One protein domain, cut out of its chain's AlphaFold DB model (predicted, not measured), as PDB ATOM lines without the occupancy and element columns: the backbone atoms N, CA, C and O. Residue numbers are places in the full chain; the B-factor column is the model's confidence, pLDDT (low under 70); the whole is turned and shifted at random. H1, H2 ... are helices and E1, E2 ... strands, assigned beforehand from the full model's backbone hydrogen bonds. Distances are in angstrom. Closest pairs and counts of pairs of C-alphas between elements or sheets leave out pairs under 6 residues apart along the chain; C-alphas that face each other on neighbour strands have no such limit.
ATOM      1  N   GLN A  38     133.751 197.403 268.067       79.88
ATOM      2  CA  GLN A  38     133.772 195.946 268.050       79.88
ATOM      3  C   GLN A  38     133.525 195.344 269.442       79.88
ATOM      4  O   GLN A  38     132.861 194.316 269.558       79.88
ATOM      5  N   LEU A  39     133.951 196.008 270.524       81.25
ATOM      6  CA  LEU A  39     133.709 195.530 271.889       81.25
ATOM      7  C   LEU A  39     132.225 195.632 272.279       81.25
ATOM      8  O   LEU A  39     131.733 194.809 273.049       81.25
ATOM      9  N   HIS A  40     131.481 196.594 271.720       80.81
ATOM     10  CA  HIS A  40     130.023 196.637 271.880       80.81
ATOM     11  C   HIS A  40     129.326 195.485 271.155       80.81
ATOM     12  O   HIS A  40     128.314 194.991 271.651       80.81
ATOM     13  N   TRP A  41     129.850 195.061 270.005       82.44
ATOM     14  CA  TRP A  41     129.343 193.887 269.300       82.44
ATOM     15  C   TRP A  41     129.610 192.607 270.100       82.44
ATOM     16  O   TRP A  41     128.671 191.859 270.355       82.44
ATOM     17  N   VAL A  42     130.833 192.430 270.617       83.12
ATOM     18  CA  VAL A  42     131.164 191.294 271.496       83.12
ATOM     19  C   VAL A  42     130.265 191.278 272.733       83.12
ATOM     20  O   VAL A  42     129.731 190.240 273.097       83.12
ATOM     21  N   LEU A  43     130.004 192.430 273.355       84.94
ATOM     22  CA  LEU A  43     129.052 192.510 274.466       84.94
ATOM     23  C   LEU A  43     127.640 192.059 274.086       84.94
ATOM     24  O   LEU A  43     126.983 191.409 274.891       84.94
ATOM     25  N   GLN A  44     127.154 192.407 272.894       81.69
ATOM     26  CA  GLN A  44     125.844 191.946 272.426       81.69
ATOM     27  C   GLN A  44     125.822 190.432 272.208       81.69
ATOM     28  O   GLN A  44     124.822 189.801 272.539       81.69
ATOM     29  N   GLU A  45     126.913 189.854 271.705       83.69
ATOM     30  CA  GLU A  45     127.068 188.405 271.550       83.69
ATOM     31  C   GLU A  45     127.089 187.693 272.912       83.69
ATOM     32  O   GLU A  45     126.268 186.809 273.144       83.69
ATOM     33  N   LEU A  46     127.910 188.169 273.857       84.12
ATOM     34  CA  LEU A  46     127.973 187.662 275.237       84.12
ATOM     35  C   LEU A  46     126.614 187.714 275.938       84.12
ATOM     36  O   LEU A  46     126.236 186.816 276.688       84.12
ATOM     37  N   LEU A  47     125.868 188.793 275.711       83.38
ATOM     38  CA  LEU A  47     124.508 188.940 276.209       83.38
ATOM     39  C   LEU A  47     123.540 187.981 275.512       83.38
ATOM     40  O   LEU A  47     122.628 187.480 276.158       83.38
ATOM     41  N   GLY A  48     123.728 187.711 274.222       76.75
ATOM     42  CA  GLY A  48     122.902 186.796 273.436       76.75
ATOM     43  C   GLY A  48     122.991 185.330 273.872       76.75
ATOM     44  O   GLY A  48     122.046 184.584 273.636       76.75
ATOM     45  N   GLU A  49     124.065 184.925 274.556       77.25
ATOM     46  CA  GLU A  49     124.216 183.568 275.107       77.25
ATOM     47  C   GLU A  49     123.291 183.265 276.296       77.25
ATOM     48  O   GLU A  49     123.170 182.115 276.727       77.25
ATOM     49  N   PHE A  50     122.651 184.281 276.875       72.56
ATOM     50  CA  PHE A  50     121.694 184.061 277.950       72.56
ATOM     51  C   PHE A  50     120.396 183.500 277.353       72.56
ATOM     52  O   PHE A  50     119.620 184.229 276.744       72.56
ATOM     53  N   ASP A  51     120.168 182.203 277.583       56.56
ATOM     54  CA  ASP A  51     119.123 181.323 277.008       56.56
ATOM     55  C   ASP A  51     117.662 181.808 277.199       56.56
ATOM     56  O   ASP A  51     116.708 181.243 276.666       56.56
ATOM     57  N   GLU A  52     117.449 182.892 277.948       67.38
ATOM     58  CA  GLU A  52     116.131 183.460 278.216       67.38
ATOM     59  C   GLU A  52     115.964 184.823 277.537       67.38
ATOM     60  O   GLU A  52     116.784 185.721 277.709       67.38
ATOM     61  N   ALA A  53     114.821 185.055 276.881       62.06
ATOM     62  CA  ALA A  53     114.482 186.344 276.255       62.06
ATOM     63  C   ALA A  53     114.540 187.556 277.217       62.06
ATOM     64  O   ALA A  53     114.614 188.703 276.775       62.06
ATOM     65  N   ARG A  54     114.499 187.314 278.538       67.00
ATOM     66  CA  ARG A  54     114.701 188.323 279.592       67.00
ATOM     67  C   ARG A  54     116.085 188.294 280.239       67.00
ATOM     68  O   ARG A  54     116.435 189.267 280.898       67.00
ATOM     69  N   GLY A  55     116.880 187.250 280.030       80.06
ATOM     70  CA  GLY A  55     118.206 187.072 280.625       80.06
ATOM     71  C   GLY A  55     119.139 188.277 280.443       80.06
ATOM     72  O   GLY A  55     119.620 188.810 281.448       80.06
ATOM     73  N   PRO A  56     119.328 188.794 279.212       80.12
ATOM     74  CA  PRO A  56     120.173 189.964 278.959       80.12
ATOM     75  C   PRO A  56     119.680 191.222 279.684       80.12
ATOM     76  O   PRO A  56     120.462 192.007 280.220       80.12
ATOM     77  N   ILE A  57     118.359 191.405 279.703       84.12
ATOM     78  CA  ILE A  57     117.686 192.583 280.250       84.12
ATOM     79  C   ILE A  57     117.761 192.584 281.771       84.12
ATOM     80  O   ILE A  57     118.145 193.589 282.366       84.12
ATOM     81  N   ASP A  58     117.432 191.459 282.398       84.69
ATOM     82  CA  ASP A  58     117.477 191.301 283.846       84.69
ATOM     83  C   ASP A  58     118.915 191.405 284.361       84.69
ATOM     84  O   ASP A  58     119.153 192.016 285.405       84.69
ATOM     85  N   MET A  59     119.887 190.856 283.626       85.69
ATOM     86  CA  MET A  59     121.301 190.965 283.973       85.69
ATOM     87  C   MET A  59     121.774 192.421 283.896       85.69
ATOM     88  O   MET A  59     122.265 192.950 284.898       85.69
ATOM     89  N   LEU A  60     121.554 193.107 282.768       86.69
ATOM     90  CA  LEU A  60     121.932 194.516 282.613       86.69
ATOM     91  C   LEU A  60     121.211 195.419 283.614       86.69
ATOM     92  O   LEU A  60     121.834 196.300 284.204       86.69
ATOM     93  N   SER A  61     119.921 195.182 283.859       86.88
ATOM     94  CA  SER A  61     119.133 195.899 284.865       86.88
ATOM     95  C   SER A  61     119.767 195.786 286.255       86.88
ATOM     96  O   SER A  61     119.974 196.803 286.924       86.88
ATOM     97  N   ARG A  62     120.154 194.573 286.677       87.31
ATOM     98  CA  ARG A  62     120.828 194.335 287.966       87.31
ATOM     99  C   ARG A  62     122.218 194.965 288.016       87.31
ATOM    100  O   ARG A  62     122.550 195.610 289.010       87.31
ATOM    101  N   TYR A  63     123.015 194.799 286.962       85.62
ATOM    102  CA  TYR A  63     124.387 195.305 286.897       85.62
ATOM    103  C   TYR A  63     124.431 196.842 286.912       85.62
ATOM    104  O   TYR A  63     125.201 197.450 287.664       85.62
ATOM    105  N   LEU A  64     123.562 197.481 286.124       86.06
ATOM    106  CA  LEU A  64     123.476 198.938 285.998       86.06
ATOM    107  C   LEU A  64     122.622 199.593 287.082       86.06
ATOM    108  O   LEU A  64     122.672 200.813 287.233       86.06
ATOM    109  N   LYS A  65     121.869 198.800 287.854       87.69
ATOM    110  CA  LYS A  65     120.875 199.272 288.830       87.69
ATOM    111  C   LYS A  65     119.817 200.179 288.186       87.69
ATOM    112  O   LYS A  65     119.383 201.162 288.782       87.69
ATOM    113  N   VAL A  66     119.407 199.836 286.966       86.19
ATOM    114  CA  VAL A  66     118.360 200.527 286.197       86.19
ATOM    115  C   VAL A  66     117.143 199.608 286.121       86.19
ATOM    116  O   VAL A  66     117.336 198.413 285.914       86.19
ATOM    117  N   PRO A  67     115.901 200.098 286.281       86.31
ATOM    118  CA  PRO A  67     114.716 199.253 286.163       86.31
ATOM    119  C   PRO A  67     114.659 198.544 284.807       86.31
ATOM    120  O   PRO A  67     114.881 199.174 283.771       86.31
ATOM    121  N   ALA A  68     114.341 197.248 284.818       85.00
ATOM    122  CA  ALA A  68     114.064 196.518 283.592       85.00
ATOM    123  C   ALA A  68     112.877 197.179 282.858       85.00
ATOM    124  O   ALA A  68     111.897 197.569 283.504       85.00
ATOM    125  N   PRO A  69     112.950 197.333 281.528       85.44
ATOM    126  CA  PRO A  69     111.880 197.919 280.746       85.44
ATOM    127  C   PRO A  69     110.648 197.016 280.770       85.44
ATOM    128  O   PRO A  69     110.740 195.787 280.855       85.44
ATOM    129  N   ASN A  70     109.476 197.627 280.617       83.75
ATOM    130  CA  ASN A  70     108.287 196.864 280.286       83.75
ATOM    131  C   ASN A  70     108.393 196.383 278.831       83.75
ATOM    132  O   ASN A  70     108.294 197.181 277.902       83.75
ATOM    133  N   LEU A  71     108.574 195.075 278.634       78.31
ATOM    134  CA  LEU A  71     108.711 194.474 277.301       78.31
ATOM    135  C   LEU A  71     107.448 194.570 276.434       78.31
ATOM    136  O   LEU A  71     107.519 194.309 275.238       78.31
ATOM    137  N   TYR A  72     106.301 194.935 277.017       77.31
ATOM    138  CA  TYR A  72     105.093 195.243 276.249       77.31
ATOM    139  C   TYR A  72     105.166 196.607 275.546       77.31
ATOM    140  O   TYR A  72     104.524 196.784 274.515       77.31
ATOM    141  N   ASP A  73     105.968 197.536 276.072       76.19
ATOM    142  CA  ASP A  73     106.050 198.921 275.587       76.19
ATOM    143  C   ASP A  73     107.377 199.219 274.872       76.19
ATOM    144  O   ASP A  73     107.489 200.203 274.141       76.19
ATOM    145  N   VAL A  74     108.403 198.390 275.093       78.94
ATOM    146  CA  VAL A  74     109.769 198.629 274.621       78.94
ATOM    147  C   VAL A  74     110.351 197.368 273.995       78.94
ATOM    148  O   VAL A  74     110.303 196.281 274.570       78.94
ATOM    149  N   ASN A  75     110.971 197.534 272.827       83.81
ATOM    150  CA  ASN A  75     111.740 196.485 272.173       83.81
ATOM    151  C   ASN A  75     112.996 196.158 273.012       83.81
ATOM    152  O   ASN A  75     113.891 196.989 273.156       83.81
ATOM    153  N   GLY A  76     113.049 194.946 273.575       81.19
ATOM    154  CA  GLY A  76     114.125 194.483 274.459       81.19
ATOM    155  C   GLY A  76     115.537 194.651 273.873       81.19
ATOM    156  O   GLY A  76     116.353 195.333 274.492       81.19
ATOM    157  N   PRO A  77     115.825 194.105 272.676       82.06
ATOM    158  CA  PRO A  77     117.079 194.346 271.959       82.06
ATOM    159  C   PRO A  77     117.459 195.825 271.810       82.06
ATOM    160  O   PRO A  77     118.611 196.195 272.037       82.06
ATOM    161  N   GLN A  78     116.494 196.689 271.482       84.19
ATOM    162  CA  GLN A  78     116.744 198.127 271.368       84.19
ATOM    163  C   GLN A  78     117.107 198.742 272.726       84.19
ATOM    164  O   GLN A  78     118.054 199.518 272.815       84.19
ATOM    165  N   TRP A  79     116.402 198.366 273.797       86.69
ATOM    166  CA  TRP A  79     116.716 198.839 275.144       86.69
ATOM    167  C   TRP A  79     118.128 198.432 275.579       86.69
ATOM    168  O   TRP A  79     118.862 199.261 276.114       86.69
ATOM    169  N   VAL A  80     118.526 197.183 275.308       84.75
ATOM    170  CA  VAL A  80     119.883 196.682 275.574       84.75
ATOM    171  C   VAL A  80     120.916 197.535 274.842       84.75
ATOM    172  O   VAL A  80     121.847 198.039 275.468       84.75
ATOM    173  N   HIS A  81     120.717 197.762 273.542       84.12
ATOM    174  CA  HIS A  81     121.603 198.595 272.734       84.12
ATOM    175  C   HIS A  81     121.736 200.021 273.297       84.12
ATOM    176  O   HIS A  81     122.848 200.525 273.454       84.12
ATOM    177  N   GLU A  82     120.621 200.652 273.675       86.75
ATOM    178  CA  GLU A  82     120.614 201.991 274.273       86.75
ATOM    179  C   GLU A  82     121.334 202.048 275.625       86.75
ATOM    180  O   GLU A  82     122.004 203.042 275.912       86.75
ATOM    181  N   GLN A  83     121.213 201.014 276.465       88.44
ATOM    182  CA  GLN A  83     121.937 200.977 277.738       88.44
ATOM    183  C   GLN A  83     123.439 200.818 277.521       88.44
ATOM    184  O   GLN A  83     124.208 201.545 278.144       88.44
ATOM    185  N   LEU A  84     123.855 199.925 276.617       86.00
ATOM    186  CA  LEU A  84     125.268 199.729 276.289       86.00
ATOM    187  C   LEU A  84     125.899 201.012 275.734       86.00
ATOM    188  O   LEU A  84     126.965 201.412 276.193       86.00
ATOM    189  N   ALA A  85     125.204 201.717 274.835       84.25
ATOM    190  CA  ALA A  85     125.678 202.974 274.253       84.25
ATOM    191  C   ALA A  85     125.862 204.111 275.280       84.25
ATOM    192  O   ALA A  85     126.584 205.073 275.019       84.25
ATOM    193  N   ARG A  86     125.213 204.025 276.449       85.38
ATOM    194  CA  ARG A  86     125.330 205.011 277.540       85.38
ATOM    195  C   ARG A  86     126.455 204.695 278.523       85.38
ATOM    196  O   ARG A  86     126.710 205.504 279.418       85.38
ATOM    197  N   LEU A  87     127.098 203.533 278.413       85.94
ATOM    198  CA  LEU A  87     128.148 203.145 279.345       85.94
ATOM    199  C   LEU A  87     129.403 203.988 279.141       85.94
ATOM    200  O   LEU A  87     129.894 204.176 278.032       85.94
ATOM    201  N   ALA A  88     129.957 204.462 280.257       85.44
ATOM    202  CA  ALA A  88     131.306 204.999 280.256       85.44
ATOM    203  C   ALA A  88     132.294 203.890 279.849       85.44
ATOM    204  O   ALA A  88     132.078 202.737 280.234       85.44
ATOM    205  N   PRO A  89     133.409 204.214 279.169       82.81
ATOM    206  CA  PRO A  89     134.325 203.206 278.654       82.81
ATOM    207  C   PRO A  89     134.776 202.160 279.663       82.81
ATOM    208  O   PRO A  89     134.684 200.967 279.407       82.81
ATOM    209  N   GLN A  90     135.155 202.599 280.858       83.56
ATOM    210  CA  GLN A  90     135.533 201.708 281.949       83.56
ATOM    211  C   GLN A  90     134.432 200.691 282.304       83.56
ATOM    212  O   GLN A  90     134.725 199.527 282.548       83.56
ATOM    213  N   ARG A  91     133.159 201.104 282.293       85.50
ATOM    214  CA  ARG A  91     132.025 200.230 282.631       85.50
ATOM    215  C   ARG A  91     131.767 199.178 281.559       85.50
ATOM    216  O   ARG A  91     131.231 198.127 281.883       85.50
ATOM    217  N   VAL A  92     132.158 199.443 280.312       86.44
ATOM    218  CA  VAL A  92     132.133 198.442 279.241       86.44
ATOM    219  C   VAL A  92     133.154 197.347 279.536       86.44
ATOM    220  O   VAL A  92     132.776 196.181 279.567       86.44
ATOM    221  N   TYR A  93     134.407 197.709 279.831       85.62
ATOM    222  CA  TYR A  93     135.439 196.730 280.192       85.62
ATOM    223  C   TYR A  93     135.036 195.919 281.437       85.62
ATOM    224  O   TYR A  93     135.023 194.694 281.398       85.62
ATOM    225  N   GLU A  94     134.590 196.584 282.508       86.31
ATOM    226  CA  GLU A  94     134.120 195.903 283.725       86.31
ATOM    227  C   GLU A  94     132.942 194.949 283.463       86.31
ATOM    228  O   GLU A  94     132.802 193.934 284.149       86.31
ATOM    229  N   LEU A  95     132.058 195.281 282.516       87.69
ATOM    230  CA  LEU A  95     130.942 194.422 282.137       87.69
ATOM    231  C   LEU A  95     131.427 193.204 281.347       87.69
ATOM    232  O   LEU A  95     130.973 192.101 281.635       87.69
ATOM    233  N   VAL A  96     132.367 193.373 280.409       88.00
ATOM    234  CA  VAL A  96     132.942 192.242 279.661       88.00
ATOM    235  C   VAL A  96     133.631 191.273 280.628       88.00
ATOM    236  O   VAL A  96     133.328 190.085 280.605       88.00
ATOM    237  N   GLU A  97     134.471 191.764 281.549       86.69
ATOM    238  CA  GLU A  97     135.103 190.918 282.578       86.69
ATOM    239  C   GLU A  97     134.080 190.252 283.500       86.69
ATOM    240  O   GLU A  97     134.293 189.143 283.979       86.69
ATOM    241  N   HIS A  98     132.962 190.924 283.798       85.00
ATOM    242  CA  HIS A  98     131.902 190.332 284.606       85.00
ATOM    243  C   HIS A  98     131.231 189.153 283.893       85.00
ATOM    244  O   HIS A  98     130.955 188.147 284.545       85.00
ATOM    245  N   LEU A  99     130.981 189.278 282.587       84.38
ATOM    246  CA  LEU A  99     130.332 188.246 281.775       84.38
ATOM    247  C   LEU A  99     131.266 187.079 281.464       84.38
ATOM    248  O   LEU A  99     130.846 185.927 281.543       84.38
ATOM    249  N   GLU A 100     132.539 187.372 281.217       83.06
ATOM    250  CA  GLU A 100     133.569 186.358 280.999       83.06
ATOM    251  C   GLU A 100     134.142 185.797 282.309       83.06
ATOM    252  O   GLU A 100     135.004 184.927 282.284       83.06
ATOM    253  N   ARG A 101     133.684 186.230 283.493       76.50
ATOM    254  CA  ARG A 101     134.252 185.734 284.755       76.50
ATOM    255  C   ARG A 101     134.057 184.221 284.888       76.50
ATOM    256  O   ARG A 101     132.943 183.737 285.083       76.50
ATOM    257  N   GLY A 102     135.165 183.481 284.862       64.44
ATOM    258  CA  GLY A 102     135.154 182.014 284.911       64.44
ATOM    259  C   GLY A 102     134.829 181.346 283.571       64.44
ATOM    260  O   GLY A 102     134.657 180.128 283.532       64.44
ATOM    261  N   ARG A 103     134.765 182.127 282.489       72.44
ATOM    262  CA  ARG A 103     134.695 181.691 281.096       72.44
ATOM    263  C   ARG A 103     135.965 182.184 280.386       72.44
ATOM    264  O   ARG A 103     136.603 183.135 280.818       72.44
ATOM    265  N   SER A 104     136.385 181.475 279.350       73.06
ATOM    266  CA  SER A 104     137.536 181.866 278.520       73.06
ATOM    267  C   SER A 104     137.230 181.665 277.038       73.06
ATOM    268  O   SER A 104     138.135 181.496 276.226       73.06
ATOM    269  N   HIS A 105     135.942 181.565 276.695       77.25
ATOM    270  CA  HIS A 105     135.515 181.207 275.346       77.25
ATOM    271  C   HIS A 105     135.725 182.370 274.377       77.25
ATOM    272  O   HIS A 105     136.055 182.142 273.216       77.25
ATOM    273  N   HIS A 106     135.621 183.607 274.873       83.56
ATOM    274  CA  HIS A 106     135.711 184.811 274.055       83.56
ATOM    275  C   HIS A 106     137.035 185.558 274.226       83.56
ATOM    276  O   HIS A 106     137.189 186.641 273.665       83.56
ATOM    277  N   ASP A 107     138.006 184.992 274.953       84.50
ATOM    278  CA  ASP A 107     139.313 185.622 275.180       84.50
ATOM    279  C   ASP A 107     139.978 186.035 273.855       84.50
ATOM    280  O   ASP A 107     140.433 187.172 273.706       84.50
ATOM    281  N   GLU A 108     139.992 185.135 272.868       84.56
ATOM    282  CA  GLU A 108     140.598 185.380 271.555       84.56
ATOM    283  C   GLU A 108     139.824 186.439 270.758       84.56
ATOM    284  O   GLU A 108     140.419 187.367 270.209       84.56
ATOM    285  N   LEU A 109     138.492 186.349 270.750       85.62
ATOM    286  CA  LEU A 109     137.615 187.279 270.041       85.62
ATOM    287  C   LEU A 109     137.731 188.708 270.591       85.62
ATOM    288  O   LEU A 109     137.883 189.669 269.828       85.62
ATOM    289  N   VAL A 110     137.698 188.848 271.919       87.56
ATOM    290  CA  VAL A 110     137.879 190.131 272.600       87.56
ATOM    291  C   VAL A 110     139.274 190.677 272.312       87.56
ATOM    292  O   VAL A 110     139.406 191.832 271.913       87.56
ATOM    293  N   SER A 111     140.318 189.859 272.469       87.38
ATOM    294  CA  SER A 111     141.706 190.284 272.242       87.38
ATOM    295  C   SER A 111     141.942 190.750 270.809       87.38
ATOM    296  O   SER A 111     142.578 191.780 270.599       87.38
ATOM    297  N   LYS A 112     141.379 190.043 269.822       85.62
ATOM    298  CA  LYS A 112     141.446 190.431 268.412       85.62
ATOM    299  C   LYS A 112     140.773 191.781 268.161       85.62
ATOM    300  O   LYS A 112     141.373 192.641 267.527       85.62
ATOM    301  N   SER A 113     139.577 191.983 268.710       85.81
ATOM    302  CA  SER A 113     138.837 193.247 268.583       85.81
ATOM    303  C   SER A 113     139.611 194.426 269.190       85.81
ATOM    304  O   SER A 113     139.683 195.514 268.627       85.81
ATOM    305  N   LEU A 114     140.253 194.212 270.342       86.25
ATOM    306  CA  LEU A 114     141.104 195.231 270.959       86.25
ATOM    307  C   LEU A 114     142.342 195.545 270.106       86.25
ATOM    308  O   LEU A 114     142.689 196.716 269.948       86.25
ATOM    309  N   ALA A 115     142.979 194.520 269.535       82.75
ATOM    310  CA  ALA A 115     144.163 194.674 268.696       82.75
ATOM    311  C   ALA A 115     143.868 195.415 267.380       82.75
ATOM    312  O   ALA A 115     144.647 196.285 266.992       82.75
ATOM    313  N   GLU A 116     142.739 195.126 266.722       84.31
ATOM    314  CA  GLU A 116     142.310 195.803 265.485       84.31
ATOM    315  C   GLU A 116     142.097 197.312 265.685       84.31
ATOM    316  O   GLU A 116     142.405 198.111 264.799       84.31
ATOM    317  N   GLU A 117     141.646 197.721 266.873       82.25
ATOM    318  CA  GLU A 117     141.484 199.130 267.244       82.25
ATOM    319  C   GLU A 117     142.715 199.743 267.938       82.25
ATOM    320  O   GLU A 117     142.670 200.885 268.403       82.25
ATOM    321  N   GLY A 118     143.834 199.012 267.997       78.75
ATOM    322  CA  GLY A 118     145.090 199.488 268.579       78.75
ATOM    323  C   GLY A 118     145.025 199.729 270.090       78.75
ATOM    324  O   GLY A 118     145.796 200.531 270.623       78.75
ATOM    325  N   VAL A 119     144.102 199.070 270.796       82.56
ATOM    326  CA  VAL A 119     144.010 199.136 272.255       82.56
ATOM    327  C   VAL A 119     145.057 198.186 272.849       82.56
ATOM    328  O   VAL A 119     145.020 196.994 272.553       82.56
ATOM    329  N   PRO A 120     145.978 198.660 273.713       82.00
ATOM    330  CA  PRO A 120     147.079 197.852 274.245       82.00
ATOM    331  C   PRO A 120     146.623 196.944 275.401       82.00
ATOM    332  O   PRO A 120     147.275 196.863 276.442       82.00
ATOM    333  N   LEU A 121     145.479 196.285 275.230       83.94
ATOM    334  CA  LEU A 121     144.886 195.338 276.165       83.94
ATOM    335  C   LEU A 121     144.569 194.038 275.425       83.94
ATOM    336  O   LEU A 121     144.274 194.047 274.233       83.94
ATOM    337  N   ARG A 122     144.576 192.925 276.149       86.38
ATOM    338  CA  ARG A 122     144.045 191.637 275.694       86.38
ATOM    339  C   ARG A 122     143.228 190.998 276.808       86.38
ATOM    340  O   ARG A 122     143.428 191.329 277.975       86.38
ATOM    341  N   MET A 123     142.318 190.100 276.461       85.50
ATOM    342  CA  MET A 123     141.561 189.312 277.429       85.50
ATOM    343  C   MET A 123     142.289 187.990 277.682       85.50
ATOM    344  O   MET A 123     142.674 187.298 276.741       85.50
ATOM    345  N   LEU A 124     142.506 187.651 278.951       80.56
ATOM    346  CA  LEU A 124     143.107 186.386 279.359       80.56
ATOM    347  C   LEU A 124     142.364 185.821 280.571       80.56
ATOM    348  O   LEU A 124     142.380 186.422 281.646       80.56
ATOM    349  N   ALA A 125     141.772 184.642 280.393       77.31
ATOM    350  CA  ALA A 125     140.920 183.960 281.359       77.31
ATOM    351  C   ALA A 125     139.808 184.872 281.911       77.31
ATOM    352  O   ALA A 125     139.588 184.931 283.125       77.31
ATOM    353  N   GLY A 126     139.153 185.628 281.023       80.12
ATOM    354  CA  GLY A 126     138.069 186.541 281.386       80.12
ATOM    355  C   GLY A 126     138.494 187.783 282.177       80.12
ATOM    356  O   GLY A 126     137.683 188.365 282.896       80.12
ATOM    357  N   SER A 127     139.766 188.187 282.102       81.69
ATOM    358  CA  SER A 127     140.262 189.453 282.666       81.69
ATOM    359  C   SER A 127     141.113 190.214 281.657       81.69
ATOM    360  O   SER A 127     141.918 189.610 280.944       81.69
ATOM    361  N   PHE A 128     140.988 191.541 281.620       84.50
ATOM    362  CA  PHE A 128     141.839 192.364 280.770       84.50
ATOM    363  C   PHE A 128     143.236 192.485 281.359       84.50
ATOM    364  O   PHE A 128     143.439 192.716 282.552       84.50
ATOM    365  N   VAL A 129     144.221 192.368 280.481       80.75
ATOM    366  CA  VAL A 129     145.631 192.516 280.813       80.75
ATOM    367  C   VAL A 129     146.303 193.425 279.795       80.75
ATOM    368  O   VAL A 129     145.946 193.370 278.615       80.75
ATOM    369  N   PRO A 130     147.282 194.246 280.206       81.38
ATOM    370  CA  PRO A 130     148.117 194.975 279.265       81.38
ATOM    371  C   PRO A 130     148.788 194.032 278.263       81.38
ATOM    372  O   PRO A 130     149.226 192.933 278.624       81.38
ATOM    373  N   VAL A 131     148.877 194.467 277.007       79.88
ATOM    374  CA  VAL A 131     149.733 193.806 276.018       79.88
ATOM    375  C   VAL A 131     151.186 194.063 276.404       79.88
ATOM    376  O   VAL A 131     151.603 195.206 276.591       79.88
TER     377      VAL A 131
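AT A GLANCE: This is residues 38 to 131 of the 272 residues of an uncharacterized protein of Blastococcus sp. TF02-8 (UniProt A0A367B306). Look for five short helices and a small strand hairpin set out along an elongated body: H5 packs on the hairpin of E1 and E2 at one end, H1 and H4 fill the middle, and H2 and H3 make the other end. Beyond H2 and H3, the loop of residues 65 to 75 between them reaches the far tip at Tyr 72. The printed part has 94 residues, in the order H1, H2, H3, H4, H5, E1, E2, and is mostly helix; its two-strand sheet, E1 - E2, is antiparallel. The whole is compact, with a radius of gyration of the C-alphas of 13.6 A, and spans 44 by 23 by 20 A.

IN THESE COORDINATES: Find C-alpha 38 at (133.772, 195.946, 268.050); from there H1 runs through residues 38 to 48, 15.2 A long. Next come H2, residues 55 to 64, 14.1 A, and H3, residues 76 to 85, 14.3 A. H4, residues 89 to 99, begins with C-alpha 89 at (134.325, 203.206, 278.654) and is 15.8 A long. H5, residues 107 to 116, is 14.4 A long. Then read E1, residues 121 to 124, 9.7 A, and E2, residues 127 to 130, 10.2 A, which ends at C-alpha 130 at (148.117, 194.975, 279.265).

HOW THE PARTS SIT: Begin at H1, the hub, which touches three other helices. It touches H5 at a shallow tilt of 25 degrees, opposite ways; their closest C-alphas, of Gln 38 and Ser 113, are 5.8 A apart. H1 and H4 only just touch, with 3 pairs of C-alphas within 8 A, the closest being Leu 43 and Val 96 at 6.5 A. H1 and H2 touch only at the corner, and only just, with 3 pairs of C-alphas within 8 A; the closest are those of Leu 47 and Pro 56, 5.2 A apart. H2 touches H3 at a shallow tilt of 33 degrees, only just short of steep, with the C-alphas of Ile 57 and Val 80 closest at 6.6 A. At the other end, the closest C-alphas of H5 and E1, of Ser 111 and Arg 122, are 4.4 A apart, and those of H4 and E2, of Glu 97 and Ser 127, 5.4 A. In the hairpin of E1 and E2, find N 122 and O 129 at 2.9 A and N 129 and O 122 at 2.8 A, within hydrogen-bond range. H3 and H5 are apart, for instance. In H1, H2, H3, H4 and H5 every O i to N i+4 pair is within hydrogen-bond range.

THE WHOLE: The two C-alphas farthest apart, of Tyr 72 and Val 131, are 44.7 A from each other. The printed part has no cut, and the link from H2 to H3, 11 residues, is long. The mean pLDDT of the printed part is 82.1; look for values under 70 at residues 51 to 54 and residue 102.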